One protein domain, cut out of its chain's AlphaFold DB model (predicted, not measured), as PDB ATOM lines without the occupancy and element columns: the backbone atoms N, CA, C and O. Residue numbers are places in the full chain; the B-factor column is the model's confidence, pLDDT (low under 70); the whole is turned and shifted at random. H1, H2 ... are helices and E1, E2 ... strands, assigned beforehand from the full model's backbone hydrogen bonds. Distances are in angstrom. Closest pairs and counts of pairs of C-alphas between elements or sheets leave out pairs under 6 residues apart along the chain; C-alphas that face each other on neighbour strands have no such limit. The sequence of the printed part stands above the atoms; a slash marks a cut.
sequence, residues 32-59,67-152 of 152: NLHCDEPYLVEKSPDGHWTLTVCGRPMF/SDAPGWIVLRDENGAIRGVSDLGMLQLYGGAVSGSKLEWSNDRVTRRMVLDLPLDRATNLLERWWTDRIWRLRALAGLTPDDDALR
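What this domain is: This is residues 32 to 59 and 67 to 152 of the 152 residues of an uncharacterized protein of Rhizobium sp. PP-F2F-G48 (UniProt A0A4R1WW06). A twisted wall of four strands, E1 to E4, has the small hairpin E5 and E6 partly face to face with it, as a lopsided sandwich, and the long helix H2 running along its edge strand E4. The short helix H1 only grazes the wall, and a long stretch without named elements, residues 96 to 108, leads to the small hairpin. The printed part has 114 residues, with the elements in the order E1 E2 E3 E4 H1 E5 E6 H2; both sheets, E1 - E2 - E3 - E4 and E5 - E6, are antiparallel. The class is mixed, helices and strands, with under half of the residues in named elements. The whole is compact, with a radius of gyration of the C-alphas of 13.4 A and spans of 39 by 31 by 26 A.

Where its parts are: E1, residues 38 to 43, begins with C-alpha 38 at (216.871, 180.577, 192.586) and is 13.2 A long. E2, residues 49 to 55, is 19.9 A long, E3, residues 71 to 77, 20.1 A, and E4, residues 82 to 88, 16.8 A. H1 is residues 92 to 95, 4.7 A long. E5, residues 109 to 112, and E6, residues 116 to 119, are 10.0 A and 9.9 A long. H2, residues 126 to 141, is 22.7 A long and ends with C-alpha 141 at (216.793, 197.100, 202.153).

How they stand to each other: The larger sheet is twisted, its C-alphas lying up to 4.4 A off its best plane. In the hairpin E1 and E2, N 42 and O 51 are 2.9 A apart, within hydrogen-bond range. Between E2 and E3, N 74 and O 52 are 2.8 A apart, and in the hairpin E3 and E4, N 73 and O 86 are 2.7 A apart. The hairpin E5 and E6 has N 112 and O 116 at 2.8 A. The two sheets form a sandwich, two sheets face to face, with best planes 23 degrees apart; the closest C-alphas of E4 and E6, those of Gly 84 and Leu 118, are 6.1 A apart. E5 is apart from E4. H2 is on the larger sheet at a height of 7.2 A, over E4 and along the strands, at 3 degrees to E4 on the local plane; their closest C-alphas, those of Ile 82 and Asp 133, are 4.7 A apart. In H2 every O i to N i+4 pair is within hydrogen-bond range; H1 is too short for such a pair. Residues 104 to 105 pair antiparallel with residues 110 to 111 of E5.

The domain as a whole: The C-alphas of Phe 59 and Thr 124, the two farthest apart, are 40.8 A apart. Residues 60 to 66 are not printed, and C-alphas 59 and 67 are 15.0 A apart across this cut, in the link from E2 to E3. The link from H1 to E5 is long, with 13 residues. The mean pLDDT of the printed part is 80.4; it is under 70 at residue 32, residues 57 to 59, 67 to 68, 95 to 102, residue 114 and residues 149 to 152.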
ATOM      1  N   ASN A  32     220.453 192.002 197.981       66.19
ATOM      2  CA  ASN A  32     219.931 190.648 198.172       66.19
ATOM      3  C   ASN A  32     218.732 190.309 197.270       66.19
ATOM      4  O   ASN A  32     218.248 189.191 197.316       66.19
ATOM      5  N   LEU A  33     218.222 191.240 196.455       77.88
ATOM      6  CA  LEU A  33     217.161 190.929 195.484       77.88
ATOM      7  C   LEU A  33     217.704 190.253 194.221       77.88
ATOM      8  O   LEU A  33     216.929 189.721 193.417       77.88
ATOM      9  N   HIS A  34     219.026 190.287 194.034       77.88
ATOM     10  CA  HIS A  34     219.707 189.445 193.067       77.88
ATOM     11  C   HIS A  34     219.910 188.056 193.666       77.88
ATOM     12  O   HIS A  34     220.247 187.917 194.839       77.88
ATOM     13  N   CYS A  35     219.656 187.031 192.864       77.56
ATOM     14  CA  CYS A  35     219.570 185.661 193.328       77.56
ATOM     15  C   CYS A  35     220.296 184.773 192.334       77.56
ATOM     16  O   CYS A  35     219.787 184.529 191.240       77.56
ATOM     17  N   ASP A  36     221.501 184.356 192.715       72.81
ATOM     18  CA  ASP A  36     222.377 183.553 191.862       72.81
ATOM     19  C   ASP A  36     221.846 182.117 191.716       72.81
ATOM     20  O   ASP A  36     221.897 181.534 190.636       72.81
ATOM     21  N   GLU A  37     221.263 181.574 192.790       77.19
ATOM     22  CA  GLU A  37     220.696 180.223 192.846       77.19
ATOM     23  C   GLU A  37     219.210 180.279 193.250       77.19
ATOM     24  O   GLU A  37     218.868 180.139 194.429       77.19
ATOM     25  N   PRO A  38     218.296 180.528 192.295       82.25
ATOM     26  CA  PRO A  38     216.871 180.577 192.586       82.25
ATOM     27  C   PRO A  38     216.333 179.191 192.942       82.25
ATOM     28  O   PRO A  38     216.582 178.208 192.246       82.25
ATOM     29  N   TYR A  39     215.533 179.132 194.005       78.31
ATOM     30  CA  TYR A  39     214.842 177.915 194.429       78.31
ATOM     31  C   TYR A  39     213.752 177.516 193.428       78.31
ATOM     32  O   TYR A  39     213.616 176.346 193.075       78.31
ATOM     33  N   LEU A  40     212.986 178.499 192.943       83.38
ATOM     34  CA  LEU A  40     212.043 178.317 191.844       83.38
ATOM     35  C   LEU A  40     212.000 179.566 190.966       83.38
ATOM     36  O   LEU A  40     212.077 180.690 191.457       83.38
ATOM     37  N   VAL A  41     211.808 179.351 189.669       87.00
ATOM     38  CA  VAL A  41     211.456 180.397 188.713       87.00
ATOM     39  C   VAL A  41     210.161 179.985 188.029       87.00
ATOM     40  O   VAL A  41     210.105 178.940 187.381       87.00
ATOM     41  N   GLU A  42     209.129 180.806 188.159       87.06
ATOM     42  CA  GLU A  42     207.835 180.600 187.522       87.06
ATOM     43  C   GLU A  42     207.510 181.794 186.628       87.06
ATOM     44  O   GLU A  42     207.678 182.950 187.016       87.06
ATOM     45  N   LYS A  43     207.072 181.521 185.400       87.94
ATOM     46  CA  LYS A  43     206.675 182.561 184.450       87.94
ATOM     47  C   LYS A  43     205.165 182.651 184.396       87.94
ATOM     48  O   LYS A  43     204.483 181.629 184.469       87.94
ATOM     49  N   SER A  44     204.656 183.862 184.225       88.06
ATOM     50  CA  SER A  44     203.237 184.045 183.974       88.06
ATOM     51  C   SER A  44     202.817 183.372 182.662       88.06
ATOM     52  O   SER A  44     203.629 183.259 181.736       88.06
ATOM     53  N   PRO A  45     201.544 182.956 182.534       85.38
ATOM     54  CA  PRO A  45     201.028 182.355 181.303       85.38
ATOM     55  C   PRO A  45     201.158 183.258 180.070       85.38
ATOM     56  O   PRO A  45     201.273 182.760 178.953       85.38
ATOM     57  N   ASP A  46     201.148 184.578 180.270       85.69
ATOM     58  CA  ASP A  46     201.330 185.590 179.226       85.69
ATOM     59  C   ASP A  46     202.812 185.918 178.948       85.69
ATOM     60  O   ASP A  46     203.113 186.660 178.018       85.69
ATOM     61  N   GLY A  47     203.750 185.368 179.729       85.69
ATOM     62  CA  GLY A  47     205.194 185.558 179.573       85.69
ATOM     63  C   GLY A  47     205.715 186.947 179.956       85.69
ATOM     64  O   GLY A  47     206.923 187.172 179.899       85.69
ATOM     65  N   HIS A  48     204.835 187.861 180.369       89.06
ATOM     66  CA  HIS A  48     205.193 189.236 180.718       89.06
ATOM     67  C   HIS A  48     205.778 189.382 182.126       89.06
ATOM     68  O   HIS A  48     206.329 190.434 182.457       89.06
ATOM     69  N   TRP A  49     205.671 188.342 182.953       90.62
ATOM     70  CA  TRP A  49     206.102 188.356 184.340       90.62
ATOM     71  C   TRP A  49     206.927 187.124 184.676       90.62
ATOM     72  O   TRP A  49     206.666 186.013 184.213       90.62
ATOM     73  N   THR A  50     207.924 187.327 185.525       91.38
ATOM     74  CA  THR A  50     208.723 186.255 186.109       91.38
ATOM     75  C   THR A  50     208.714 186.410 187.617       91.38
ATOM     76  O   THR A  50     209.102 187.450 188.146       91.38
ATOM     77  N   LEU A  51     208.265 185.370 188.303       89.44
ATOM     78  CA  LEU A  51     208.309 185.261 189.747       89.44
ATOM     79  C   LEU A  51     209.461 184.332 190.120       89.44
ATOM     80  O   LEU A  51     209.502 183.169 189.720       89.44
ATOM     81  N   THR A  52     210.407 184.865 190.882       89.75
ATOM     82  CA  THR A  52     211.593 184.140 191.332       89.75
ATOM     83  C   THR A  52     211.545 184.004 192.843       89.75
ATOM     84  O   THR A  52     211.406 184.998 193.552       89.75
ATOM     85  N   VAL A  53     211.685 182.778 193.336       87.00
ATOM     86  CA  VAL A  53     211.758 182.470 194.764       87.00
ATOM     87  C   VAL A  53     213.194 182.159 195.130       87.00
ATOM     88  O   VAL A  53     213.842 181.334 194.486       87.00
ATOM     89  N   CYS A  54     213.678 182.816 196.171       86.19
ATOM     90  CA  CYS A  54     215.073 182.800 196.567       86.19
ATOM     91  C   CYS A  54     215.207 182.462 198.036       86.19
ATOM     92  O   CYS A  54     214.465 182.972 198.875       86.19
ATOM     93  N   GLY A  55     216.161 181.585 198.337       81.69
ATOM     94  CA  GLY A  55     216.495 181.250 199.707       81.69
ATOM     95  C   GLY A  55     217.467 182.250 200.299       81.69
ATOM     96  O   GLY A  55     218.377 182.735 199.623       81.69
ATOM     97  N   ARG A  56     217.300 182.542 201.587       78.31
ATOM     98  CA  ARG A  56     218.255 183.366 202.315       78.31
ATOM     99  C   ARG A  56     219.448 182.514 202.738       78.31
ATOM    100  O   ARG A  56     219.246 181.482 203.380       78.31
ATOM    101  N   PRO A  57     220.690 182.927 202.422       67.81
ATOM    102  CA  PRO A  57     221.862 182.178 202.842       67.81
ATOM    103  C   PRO A  57     221.940 182.187 204.370       67.81
ATOM    104  O   PRO A  57     222.070 183.239 205.001       67.81
ATOM    105  N   MET A  58     221.842 181.004 204.973       66.50
ATOM    106  CA  MET A  58     222.032 180.816 206.406       66.50
ATOM    107  C   MET A  58     223.479 180.397 206.657       66.50
ATOM    108  O   MET A  58     223.906 179.336 206.214       66.50
ATOM    109  N   PHE A  59     224.231 181.212 207.405       60.84
ATOM    110  CA  PHE A  59     225.613 180.895 207.800       60.84
ATOM    111  C   PHE A  59     225.718 179.632 208.676       60.84
ATOM    112  O   PHE A  59     226.797 179.064 208.805       60.84
ATOM    113  N   SER A  67     214.668 173.374 203.898       54.84
ATOM    114  CA  SER A  67     213.249 173.509 203.607       54.84
ATOM    115  C   SER A  67     212.549 174.483 204.595       54.84
ATOM    116  O   SER A  67     211.658 175.219 204.185       54.84
ATOM    117  N   ASP A  68     213.023 174.612 205.842       61.97
ATOM    118  CA  ASP A  68     212.518 175.588 206.842       61.97
ATOM    119  C   ASP A  68     213.251 176.940 206.794       61.97
ATOM    120  O   ASP A  68     213.105 177.786 207.677       61.97
ATOM    121  N   ALA A  69     214.091 177.147 205.780       72.31
ATOM    122  CA  ALA A  69     214.862 178.369 205.648       72.31
ATOM    123  C   ALA A  69     213.955 179.550 205.258       72.31
ATOM    124  O   ALA A  69     213.053 179.375 204.430       72.31
ATOM    125  N   PRO A  70     214.213 180.760 205.783       81.44
ATOM    126  CA  PRO A  70     213.575 181.963 205.285       81.44
ATOM    127  C   PRO A  70     214.055 182.270 203.865       81.44
ATOM    128  O   PRO A  70     215.140 181.866 203.431       81.44
ATOM    129  N   GLY A  71     213.253 183.029 203.142       86.44
ATOM    130  CA  GLY A  71     213.533 183.431 201.777       86.44
ATOM    131  C   GLY A  71     212.792 184.699 201.408       86.44
ATOM    132  O   GLY A  71     212.269 185.412 202.260       86.44
ATOM    133  N   TRP A  72     212.750 184.975 200.118       86.69
ATOM    134  CA  TRP A  72     211.958 186.053 199.556       86.69
ATOM    135  C   TRP A  72     211.520 185.686 198.142       86.69
ATOM    136  O   TRP A  72     212.086 184.812 197.478       86.69
ATOM    137  N   ILE A  73     210.495 186.378 197.678       88.69
ATOM    138  CA  ILE A  73     209.932 186.280 196.342       88.69
ATOM    139  C   ILE A  73     210.158 187.618 195.660       88.69
ATOM    140  O   ILE A  73     209.832 188.665 196.215       88.69
ATOM    141  N   VAL A  74     210.677 187.588 194.439       91.31
ATOM    142  CA  VAL A  74     210.822 188.765 193.585       91.31
ATOM    143  C   VAL A  74     209.956 188.585 192.350       91.31
ATOM    144  O   VAL A  74     210.127 187.628 191.597       91.31
ATOM    145  N   LEU A  75     209.055 189.534 192.118       91.81
ATOM    146  CA  LEU A  75     208.303 189.658 190.880       91.81
ATOM    147  C   LEU A  75     209.015 190.649 189.957       91.81
ATOM    148  O   LEU A  75     209.213 191.820 190.305       91.81
ATOM    149  N   ARG A  76     209.364 190.180 188.763       92.31
ATOM    150  CA  ARG A  76     210.002 190.965 187.707       92.31
ATOM    151  C   ARG A  76     209.119 191.036 186.472       92.31
ATOM    152  O   ARG A  76     208.417 190.077 186.151       92.31
ATOM    153  N   ASP A  77     209.175 192.169 185.787       91.56
ATOM    154  CA  ASP A  77     208.585 192.300 184.456       91.56
ATOM    155  C   ASP A  77     209.453 191.605 183.387       91.56
ATOM    156  O   ASP A  77     210.573 191.157 183.647       91.56
ATOM    157  N   GLU A  78     208.946 191.537 182.158       89.38
ATOM    158  CA  GLU A  78     209.640 190.987 180.981       89.38
ATOM    159  C   GLU A  78     211.005 191.642 180.690       89.38
ATOM    160  O   GLU A  78     211.838 191.068 179.994       89.38
ATOM    161  N   ASN A  79     211.239 192.845 181.221       87.25
ATOM    162  CA  ASN A  79     212.466 193.616 181.047       87.25
ATOM    163  C   ASN A  79     213.419 193.461 182.247       87.25
ATOM    164  O   ASN A  79     214.461 194.115 182.295       87.25
ATOM    165  N   GLY A  80     213.075 192.612 183.220       86.12
ATOM    166  CA  GLY A  80     213.873 192.317 184.408       86.12
ATOM    167  C   GLY A  80     213.747 193.334 185.546       86.12
ATOM    168  O   GLY A  80     214.440 193.181 186.557       86.12
ATOM    169  N   ALA A  81     212.882 194.347 185.421       89.06
ATOM    170  CA  ALA A  81     212.672 195.360 186.451       89.06
ATOM    171  C   ALA A  81     211.830 194.808 187.605       89.06
ATOM    172  O   ALA A  81     210.854 194.087 187.386       89.06
ATOM    173  N   ILE A  82     212.183 195.168 188.840       91.25
ATOM    174  CA  ILE A  82     211.488 194.683 190.035       91.25
ATOM    175  C   ILE A  82     210.166 195.440 190.200       91.25
ATOM    176  O   ILE A  82     210.138 196.669 190.283       91.25
ATOM    177  N   ARG A  83     209.056 194.699 190.255       90.38
ATOM    178  CA  ARG A  83     207.697 195.252 190.409       90.38
ATOM    179  C   ARG A  83     206.995 194.780 191.679       90.38
ATOM    180  O   ARG A  83     205.999 195.384 192.063       90.38
ATOM    181  N   GLY A  84     207.546 193.781 192.361       88.69
ATOM    182  CA  GLY A  84     207.068 193.317 193.657       88.69
ATOM    183  C   GLY A  84     208.140 192.529 194.392       88.69
ATOM    184  O   GLY A  84     208.934 191.825 193.768       88.69
ATOM    185  N   VAL A  85     208.160 192.646 195.715       89.38
ATOM    186  CA  VAL A  85     208.964 191.796 196.595       89.38
ATOM    187  C   VAL A  85     208.084 191.379 197.762       89.38
ATOM    188  O   VAL A  85     207.360 192.218 198.292       89.38
ATOM    189  N   SER A  86     208.151 190.110 198.147       87.75
ATOM    190  CA  SER A  86     207.514 189.583 199.355       87.75
ATOM    191  C   SER A  86     208.542 188.781 200.137       87.75
ATOM    192  O   SER A  86     209.230 187.949 199.545       87.75
ATOM    193  N   ASP A  87     208.653 189.002 201.437       86.62
ATOM    194  CA  ASP A  87     209.454 188.144 202.301       86.62
ATOM    195  C   ASP A  87     208.703 186.846 202.597       86.62
ATOM    196  O   ASP A  87     207.472 186.807 202.633       86.62
ATOM    197  N   LEU A  88     209.466 185.771 202.776       81.88
ATOM    198  CA  LEU A  88     208.963 184.462 203.162       81.88
ATOM    199  C   LEU A  88     209.647 184.026 204.451       81.88
ATOM    200  O   LEU A  88     210.858 183.791 204.470       81.88
ATOM    201  N   GLY A  89     208.866 183.819 205.505       76.69
ATOM    202  CA  GLY A  89     209.352 183.226 206.744       76.69
ATOM    203  C   GLY A  89     209.866 181.798 206.546       76.69
ATOM    204  O   GLY A  89     210.847 181.414 207.176       76.69
ATOM    205  N   MET A  90     209.243 181.023 205.647       76.88
ATOM    206  CA  MET A  90     209.614 179.629 205.356       76.88
ATOM    207  C   MET A  90     209.441 179.286 203.866       76.88
ATOM    208  O   MET A  90     208.326 179.299 203.340       76.88
ATOM    209  N   LEU A  91     210.523 178.889 203.185       76.88
ATOM    210  CA  LEU A  91     210.513 178.476 201.769       76.88
ATOM    211  C   LEU A  91     209.581 177.286 201.484       76.88
ATOM    212  O   LEU A  91     209.001 177.198 200.399       76.88
ATOM    213  N   GLN A  92     209.398 176.383 202.451       72.12
ATOM    214  CA  GLN A  92     208.477 175.241 202.378       72.12
ATOM    215  C   GLN A  92     207.047 175.604 201.984       72.12
ATOM    216  O   GLN A  92     206.391 174.833 201.272       72.12
ATOM    217  N   LEU A  93     206.573 176.770 202.431       70.19
ATOM    218  CA  LEU A  93     205.233 177.261 202.113       70.19
ATOM    219  C   LEU A  93     205.060 177.412 200.601       70.19
ATOM    220  O   LEU A  93     203.991 177.142 200.054       70.19
ATOM    221  N   TYR A  94     206.151 177.751 199.914       71.31
ATOM    222  CA  TYR A  94     206.205 177.824 198.467       71.31
ATOM    223  C   TYR A  94     206.545 176.465 197.814       71.31
ATOM    224  O   TYR A  94     205.949 176.103 196.797       71.31
ATOM    225  N   GLY A  95     207.460 175.682 198.396       60.88
ATOM    226  CA  GLY A  95     208.016 174.445 197.817       60.88
ATOM    227  C   GLY A  95     207.118 173.199 197.797       60.88
ATOM    228  O   GLY A  95     207.500 172.200 197.196       60.88
ATOM    229  N   GLY A  96     205.926 173.232 198.405       53.62
ATOM    230  CA  GLY A  96     204.937 172.145 198.281       53.62
ATOM    231  C   GLY A  96     204.456 171.512 199.588       53.62
ATOM    232  O   GLY A  96     203.644 170.589 199.533       53.62
ATOM    233  N   ALA A  97     204.874 172.015 200.758       49.22
ATOM    234  CA  ALA A  97     204.329 171.557 202.042       49.22
ATOM    235  C   ALA A  97     202.833 171.911 202.199       49.22
ATOM    236  O   ALA A  97     202.075 171.179 202.833       49.22
ATOM    237  N   VAL A  98     202.378 172.986 201.546       52.78
ATOM    238  CA  VAL A  98     200.960 173.357 201.459       52.78
ATOM    239  C   VAL A  98     200.368 172.770 200.174       52.78
ATOM    240  O   VAL A  98     200.291 173.422 199.131       52.78
ATOM    241  N   SER A  99     199.984 171.494 200.228       41.84
ATOM    242  CA  SER A  99     199.258 170.822 199.143       41.84
ATOM    243  C   SER A  99     197.889 171.480 198.939       41.84
ATOM    244  O   SER A  99     196.933 171.175 199.645       41.84
ATOM    245  N   GLY A 100     197.796 172.414 197.988       51.25
ATOM    246  CA  GLY A 100     196.527 173.038 197.587       51.25
ATOM    247  C   GLY A 100     196.602 174.482 197.086       51.25
ATOM    248  O   GLY A 100     195.640 174.938 196.475       51.25
ATOM    249  N   SER A 101     197.710 175.204 197.284       58.19
ATOM    250  CA  SER A 101     197.851 176.595 196.827       58.19
ATOM    251  C   SER A 101     198.681 176.671 195.542       58.19
ATOM    252  O   SER A 101     199.903 176.812 195.580       58.19
ATOM    253  N   LYS A 102     198.025 176.544 194.382       68.62
ATOM    254  CA  LYS A 102     198.653 176.883 193.093       68.62
ATOM    255  C   LYS A 102     198.845 178.397 192.999       68.62
ATOM    256  O   LYS A 102     198.116 179.148 193.641       68.62
ATOM    257  N   LEU A 103     199.832 178.825 192.215       77.69
ATOM    258  CA  LEU A 103     199.991 180.231 191.868       77.69
ATOM    259  C   LEU A 103     198.820 180.636 190.960       77.69
ATOM    260  O   LEU A 103     198.598 180.037 189.906       77.69
ATOM    261  N   GLU A 104     198.042 181.618 191.396       84.38
ATOM    262  CA  GLU A 104     196.897 182.149 190.668       84.38
ATOM    263  C   GLU A 104     197.297 183.474 190.026       84.38
ATOM    264  O   GLU A 104     197.497 184.489 190.698       84.38
ATOM    265  N   TRP A 105     197.429 183.442 188.704       84.19
ATOM    266  CA  TRP A 105     197.699 184.615 187.888       84.19
ATOM    267  C   TRP A 105     196.373 185.244 187.454       84.19
ATOM    268  O   TRP A 105     195.602 184.630 186.717       84.19
ATOM    269  N   SER A 106     196.117 186.466 187.911       84.12
ATOM    270  CA  SER A 106     195.067 187.349 187.394       84.12
ATOM    271  C   SER A 106     195.676 188.364 186.421       84.12
ATOM    272  O   SER A 106     196.885 188.397 186.204       84.12
ATOM    273  N   ASN A 107     194.844 189.229 185.845       81.12
ATOM    274  CA  ASN A 107     195.300 190.344 185.013       81.12
ATOM    275  C   ASN A 107     196.036 191.427 185.821       81.12
ATOM    276  O   ASN A 107     196.877 192.137 185.281       81.12
ATOM    277  N   ASP A 108     195.693 191.571 187.099       84.62
ATOM    278  CA  ASP A 108     196.064 192.692 187.966       84.62
ATOM    279  C   ASP A 108     196.855 192.265 189.210       84.62
ATOM    280  O   ASP A 108     197.350 193.109 189.957       84.62
ATOM    281  N   ARG A 109     196.979 190.959 189.458       85.50
ATOM    282  CA  ARG A 109     197.621 190.403 190.655       85.50
ATOM    283  C   ARG A 109     198.068 188.969 190.437       85.50
ATOM    284  O   ARG A 109     197.435 188.208 189.709       85.50
ATOM    285  N   VAL A 110     199.158 188.609 191.095       84.88
ATOM    286  CA  VAL A 110     199.584 187.230 191.283       84.88
ATOM    287  C   VAL A 110     199.388 186.904 192.750       84.88
ATOM    288  O   VAL A 110     199.837 187.644 193.625       84.88
ATOM    289  N   THR A 111     198.671 185.821 193.021       85.56
ATOM    290  CA  THR A 111     198.360 185.425 194.391       85.56
ATOM    291  C   THR A 111     198.679 183.962 194.613       85.56
ATOM    292  O   THR A 111     198.560 183.118 193.726       85.56
ATOM    293  N   ARG A 112     199.089 183.656 195.834       80.31
ATOM    294  CA  ARG A 112     199.168 182.300 196.350       80.31
ATOM    295  C   ARG A 112     198.690 182.347 197.785       80.31
ATOM    296  O   ARG A 112     199.275 183.040 198.617       80.31
ATOM    297  N   ARG A 113     197.607 181.622 198.061       74.12
ATOM    298  CA  ARG A 113     196.955 181.612 199.375       74.12
ATOM    299  C   ARG A 113     197.984 181.384 200.492       74.12
ATOM    300  O   ARG A 113     198.705 180.392 200.427       74.12
ATOM    301  N   MET A 114     197.987 182.278 201.490       67.38
ATOM    302  CA  MET A 114     198.868 182.272 202.676       67.38
ATOM    303  C   MET A 114     200.369 182.445 202.386       67.38
ATOM    304  O   MET A 114     201.190 182.122 203.238       67.38
ATOM    305  N   VAL A 115     200.744 182.890 201.180       73.62
ATOM    306  CA  VAL A 115     202.156 182.981 200.769       73.62
ATOM    307  C   VAL A 115     202.481 184.311 200.102       73.62
ATOM    308  O   VAL A 115     203.495 184.911 200.430       73.62
ATOM    309  N   LEU A 116     201.657 184.772 199.156       80.69
ATOM    310  CA  LEU A 116     201.887 186.050 198.477       80.69
ATOM    311  C   LEU A 116     200.592 186.641 197.903       80.69
ATOM    312  O   LEU A 116     199.729 185.918 197.402       80.69
ATOM    313  N   ASP A 117     200.503 187.966 197.910       82.81
ATOM    314  CA  ASP A 117     199.572 188.753 197.099       82.81
ATOM    315  C   ASP A 117     200.348 189.960 196.567       82.81
ATOM    316  O   ASP A 117     200.683 190.878 197.316       82.81
ATOM    317  N   LEU A 118     200.707 189.921 195.283       84.12
ATOM    318  CA  LEU A 118     201.480 190.974 194.634       84.12
ATOM    319  C   LEU A 118     200.692 191.556 193.456       84.12
ATOM    320  O   LEU A 118     200.223 190.801 192.599       84.12
ATOM    321  N   PRO A 119     200.576 192.892 193.355       84.81
ATOM    322  CA  PRO A 119     199.941 193.523 192.209       84.81
ATOM    323  C   PRO A 119     200.801 193.357 190.946       84.81
ATOM    324  O   PRO A 119     202.018 193.541 190.971       84.81
ATOM    325  N   LEU A 120     200.149 193.061 189.823       84.62
ATOM    326  CA  LEU A 120     200.741 193.049 188.485       84.62
ATOM    327  C   LEU A 120     200.537 194.416 187.834       84.62
ATOM    328  O   LEU A 120     199.715 194.593 186.939       84.62
ATOM    329  N   ASP A 121     201.283 195.406 188.307       83.75
ATOM    330  CA  ASP A 121     201.220 196.752 187.750       83.75
ATOM    331  C   ASP A 121     202.255 196.909 186.629       83.75
ATOM    332  O   ASP A 121     203.460 196.955 186.901       83.75
ATOM    333  N   ARG A 122     201.819 196.976 185.364       82.94
ATOM    334  CA  ARG A 122     202.728 197.205 184.228       82.94
ATOM    335  C   ARG A 122     203.146 198.667 184.183       82.94
ATOM    336  O   ARG A 122     202.310 199.558 184.132       82.94
ATOM    337  N   ALA A 123     204.452 198.900 184.080       84.00
ATOM    338  CA  ALA A 123     204.960 200.254 183.935       84.00
ATOM    339  C   ALA A 123     204.445 200.910 182.648       84.00
ATOM    340  O   ALA A 123     204.659 200.386 181.552       84.00
ATOM    341  N   THR A 124     203.845 202.091 182.772       86.06
ATOM    342  CA  THR A 124     203.342 202.869 181.630       86.06
ATOM    343  C   THR A 124     204.468 203.505 180.817       86.06
ATOM    344  O   THR A 124     204.309 203.780 179.630       86.06
ATOM    345  N   ASN A 125     205.622 203.748 181.445       90.25
ATOM    346  CA  ASN A 125     206.788 204.363 180.818       90.25
ATOM    347  C   ASN A 125     208.106 203.968 181.518       90.25
ATOM    348  O   ASN A 125     208.113 203.351 182.585       90.25
ATOM    349  N   LEU A 126     209.239 204.342 180.909       88.38
ATOM    350  CA  LEU A 126     210.582 204.015 181.408       88.38
ATOM    351  C   LEU A 126     210.889 204.629 182.781       88.38
ATOM    352  O   LEU A 126     211.542 203.984 183.600       88.38
ATOM    353  N   LEU A 127     210.429 205.858 183.040       88.75
ATOM    354  CA  LEU A 127     210.692 206.548 184.303       88.75
ATOM    355  C   LEU A 127     209.956 205.869 185.458       88.75
ATOM    356  O   LEU A 127     210.555 205.599 186.491       88.75
ATOM    357  N   GLU A 128     208.676 205.563 185.271       88.75
ATOM    358  CA  GLU A 128     207.854 204.869 186.261       88.75
ATOM    359  C   GLU A 128     208.413 203.475 186.562       88.75
ATOM    360  O   GLU A 128     208.491 203.068 187.724       88.75
ATOM    361  N   ARG A 129     208.877 202.767 185.526       90.06
ATOM    362  CA  ARG A 129     209.551 201.475 185.675       90.06
ATOM    363  C   ARG A 129     210.789 201.592 186.547       90.06
ATOM    364  O   ARG A 129     210.908 200.877 187.538       90.06
ATOM    365  N   TRP A 130     211.684 202.507 186.180       89.69
ATOM    366  CA  TRP A 130     212.929 202.750 186.896       89.69
ATOM    367  C   TRP A 130     212.669 203.165 188.347       89.69
ATOM    368  O   TRP A 130     213.284 202.631 189.265       89.69
ATOM    369  N   TRP A 131     211.723 204.076 188.564       89.31
ATOM    370  CA  TRP A 131     211.372 204.580 189.888       89.31
ATOM    371  C   TRP A 131     210.802 203.482 190.789       89.31
ATOM    372  O   TRP A 131     211.236 203.324 191.928       89.31
ATOM    373  N   THR A 132     209.872 202.683 190.265       89.62
ATOM    374  CA  THR A 132     209.245 201.580 191.006       89.62
ATOM    375  C   THR A 132     210.265 200.506 191.374       89.62
ATOM    376  O   THR A 132     210.278 200.050 192.516       89.62
ATOM    377  N   ASP A 133     211.167 200.165 190.450       89.56
ATOM    378  CA  ASP A 133     212.282 199.248 190.703       89.56
ATOM    379  C   ASP A 133     213.159 199.740 191.867       89.56
ATOM    380  O   ASP A 133     213.414 198.988 192.811       89.56
ATOM    381  N   ARG A 134     213.553 201.022 191.880       89.94
ATOM    382  CA  ARG A 134     214.363 201.584 192.979       89.94
ATOM    383  C   ARG A 134     213.612 201.634 194.302       89.94
ATOM    384  O   ARG A 134     214.207 201.345 195.339       89.94
ATOM    385  N   ILE A 135     212.319 201.958 194.286       89.38
ATOM    386  CA  ILE A 135     211.490 201.932 195.497       89.38
ATOM    387  C   ILE A 135     211.437 200.522 196.081       89.38
ATOM    388  O   ILE A 135     211.583 200.372 197.292       89.38
ATOM    389  N   TRP A 136     211.252 199.489 195.261       89.19
ATOM    390  CA  TRP A 136     211.236 198.112 195.755       89.19
ATOM    391  C   TRP A 136     212.577 197.688 196.342       89.19
ATOM    392  O   TRP A 136     212.596 197.086 197.415       89.19
ATOM    393  N   ARG A 137     213.692 198.079 195.716       89.94
ATOM    394  CA  ARG A 137     215.030 197.868 196.291       89.94
ATOM    395  C   ARG A 137     215.173 198.546 197.654       89.94
ATOM    396  O   ARG A 137     215.660 197.923 198.592       89.94
ATOM    397  N   LEU A 138     214.701 199.787 197.798       87.38
ATOM    398  CA  LEU A 138     214.718 200.498 199.083       87.38
ATOM    399  C   LEU A 138     213.849 199.826 200.136       87.38
ATOM    400  O   LEU A 138     214.288 199.687 201.274       87.38
ATOM    401  N   ARG A 139     212.634 199.409 199.769       87.25
ATOM    402  CA  ARG A 139     211.725 198.702 200.678       87.25
ATOM    403  C   ARG A 139     212.362 197.422 201.190       87.25
ATOM    404  O   ARG A 139     212.374 197.218 202.396       87.25
ATOM    405  N   ALA A 140     212.955 196.627 200.303       86.19
ATOM    406  CA  ALA A 140     213.650 195.405 200.689       86.19
ATOM    407  C   ALA A 140     214.855 195.684 201.601       86.19
ATOM    408  O   ALA A 140     215.024 195.026 202.621       86.19
ATOM    409  N   LEU A 141     215.670 196.703 201.292       85.19
ATOM    410  CA  LEU A 141     216.793 197.100 202.153       85.19
ATOM    411  C   LEU A 141     216.340 197.585 203.534       85.19
ATOM    412  O   LEU A 141     217.049 197.381 204.516       85.19
ATOM    413  N   ALA A 142     215.179 198.234 203.609       85.06
ATOM    414  CA  ALA A 142     214.596 198.718 204.851       85.06
ATOM    415  C   ALA A 142     213.788 197.648 205.612       85.06
ATOM    416  O   ALA A 142     213.313 197.943 206.707       85.06
ATOM    417  N   GLY A 143     213.604 196.444 205.053       82.44
ATOM    418  CA  GLY A 143     212.727 195.412 205.623       82.44
ATOM    419  C   GLY A 143     211.248 195.820 205.651       82.44
ATOM    420  O   GLY A 143     210.520 195.436 206.556       82.44
ATOM    421  N   LEU A 144     210.817 196.658 204.702       83.81
ATOM    422  CA  LEU A 144     209.441 197.160 204.550       83.81
ATOM    423  C   LEU A 144     208.679 196.425 203.440       83.81
ATOM    424  O   LEU A 144     207.803 196.989 202.776       83.81
ATOM    425  N   THR A 145     209.085 195.196 203.172       84.06
ATOM    426  CA  THR A 145     208.471 194.293 202.211       84.06
ATOM    427  C   THR A 145     207.314 193.548 202.874       84.06
ATOM    428  O   THR A 145     207.419 193.199 204.046       84.06
ATOM    429  N   PRO A 146     206.183 193.344 202.172       82.19
ATOM    430  CA  PRO A 146     205.117 192.473 202.657       82.19
ATOM    431  C   PRO A 146     205.671 191.093 203.021       82.19
ATOM    432  O   PRO A 146     206.494 190.565 202.275       82.19
ATOM    433  N   ASP A 147     205.223 190.521 204.133       80.69
ATOM    434  CA  ASP A 147     205.574 189.165 204.556       80.69
ATOM    435  C   ASP A 147     204.364 188.222 204.451       80.69
ATOM    436  O   ASP A 147     203.219 188.648 204.259       80.69
ATOM    437  N   ASP A 148     204.623 186.919 204.531       72.88
ATOM    438  CA  ASP A 148     203.579 185.897 204.511       72.88
ATOM    439  C   ASP A 148     202.740 185.866 205.799       72.88
ATOM    440  O   ASP A 148     201.600 185.402 205.767       72.88
ATOM    441  N   ASP A 149     203.257 186.387 206.915       69.06
ATOM    442  CA  ASP A 149     202.528 186.463 208.184       69.06
ATOM    443  C   ASP A 149     201.340 187.432 208.106       69.06
ATOM    444  O   ASP A 149     200.281 187.151 208.670       69.06
ATOM    445  N   ALA A 150     201.450 188.517 207.335       64.00
ATOM    446  CA  ALA A 150     200.343 189.435 207.065       64.00
ATOM    447  C   ALA A 150     199.186 188.802 206.262       64.00
ATOM    448  O   ALA A 150     198.107 189.394 206.172       64.00
ATOM    449  N   LEU A 151     199.399 187.625 205.664       60.50
ATOM    450  CA  LEU A 151     198.436 186.915 204.814       60.50
ATOM    451  C   LEU A 151     197.814 185.676 205.489       60.50
ATOM    452  O   LEU A 151     197.057 184.954 204.826       60.50
ATOM    453  N   ARG A 152     198.149 185.405 206.759       58.84
ATOM    454  CA  ARG A 152     197.628 184.280 207.555       58.84
ATOM    455  C   ARG A 152     196.326 184.596 208.287       58.84
ATOM    456  O   ARG A 152     196.133 185.749 208.728       58.84
TER     457      ARG A 152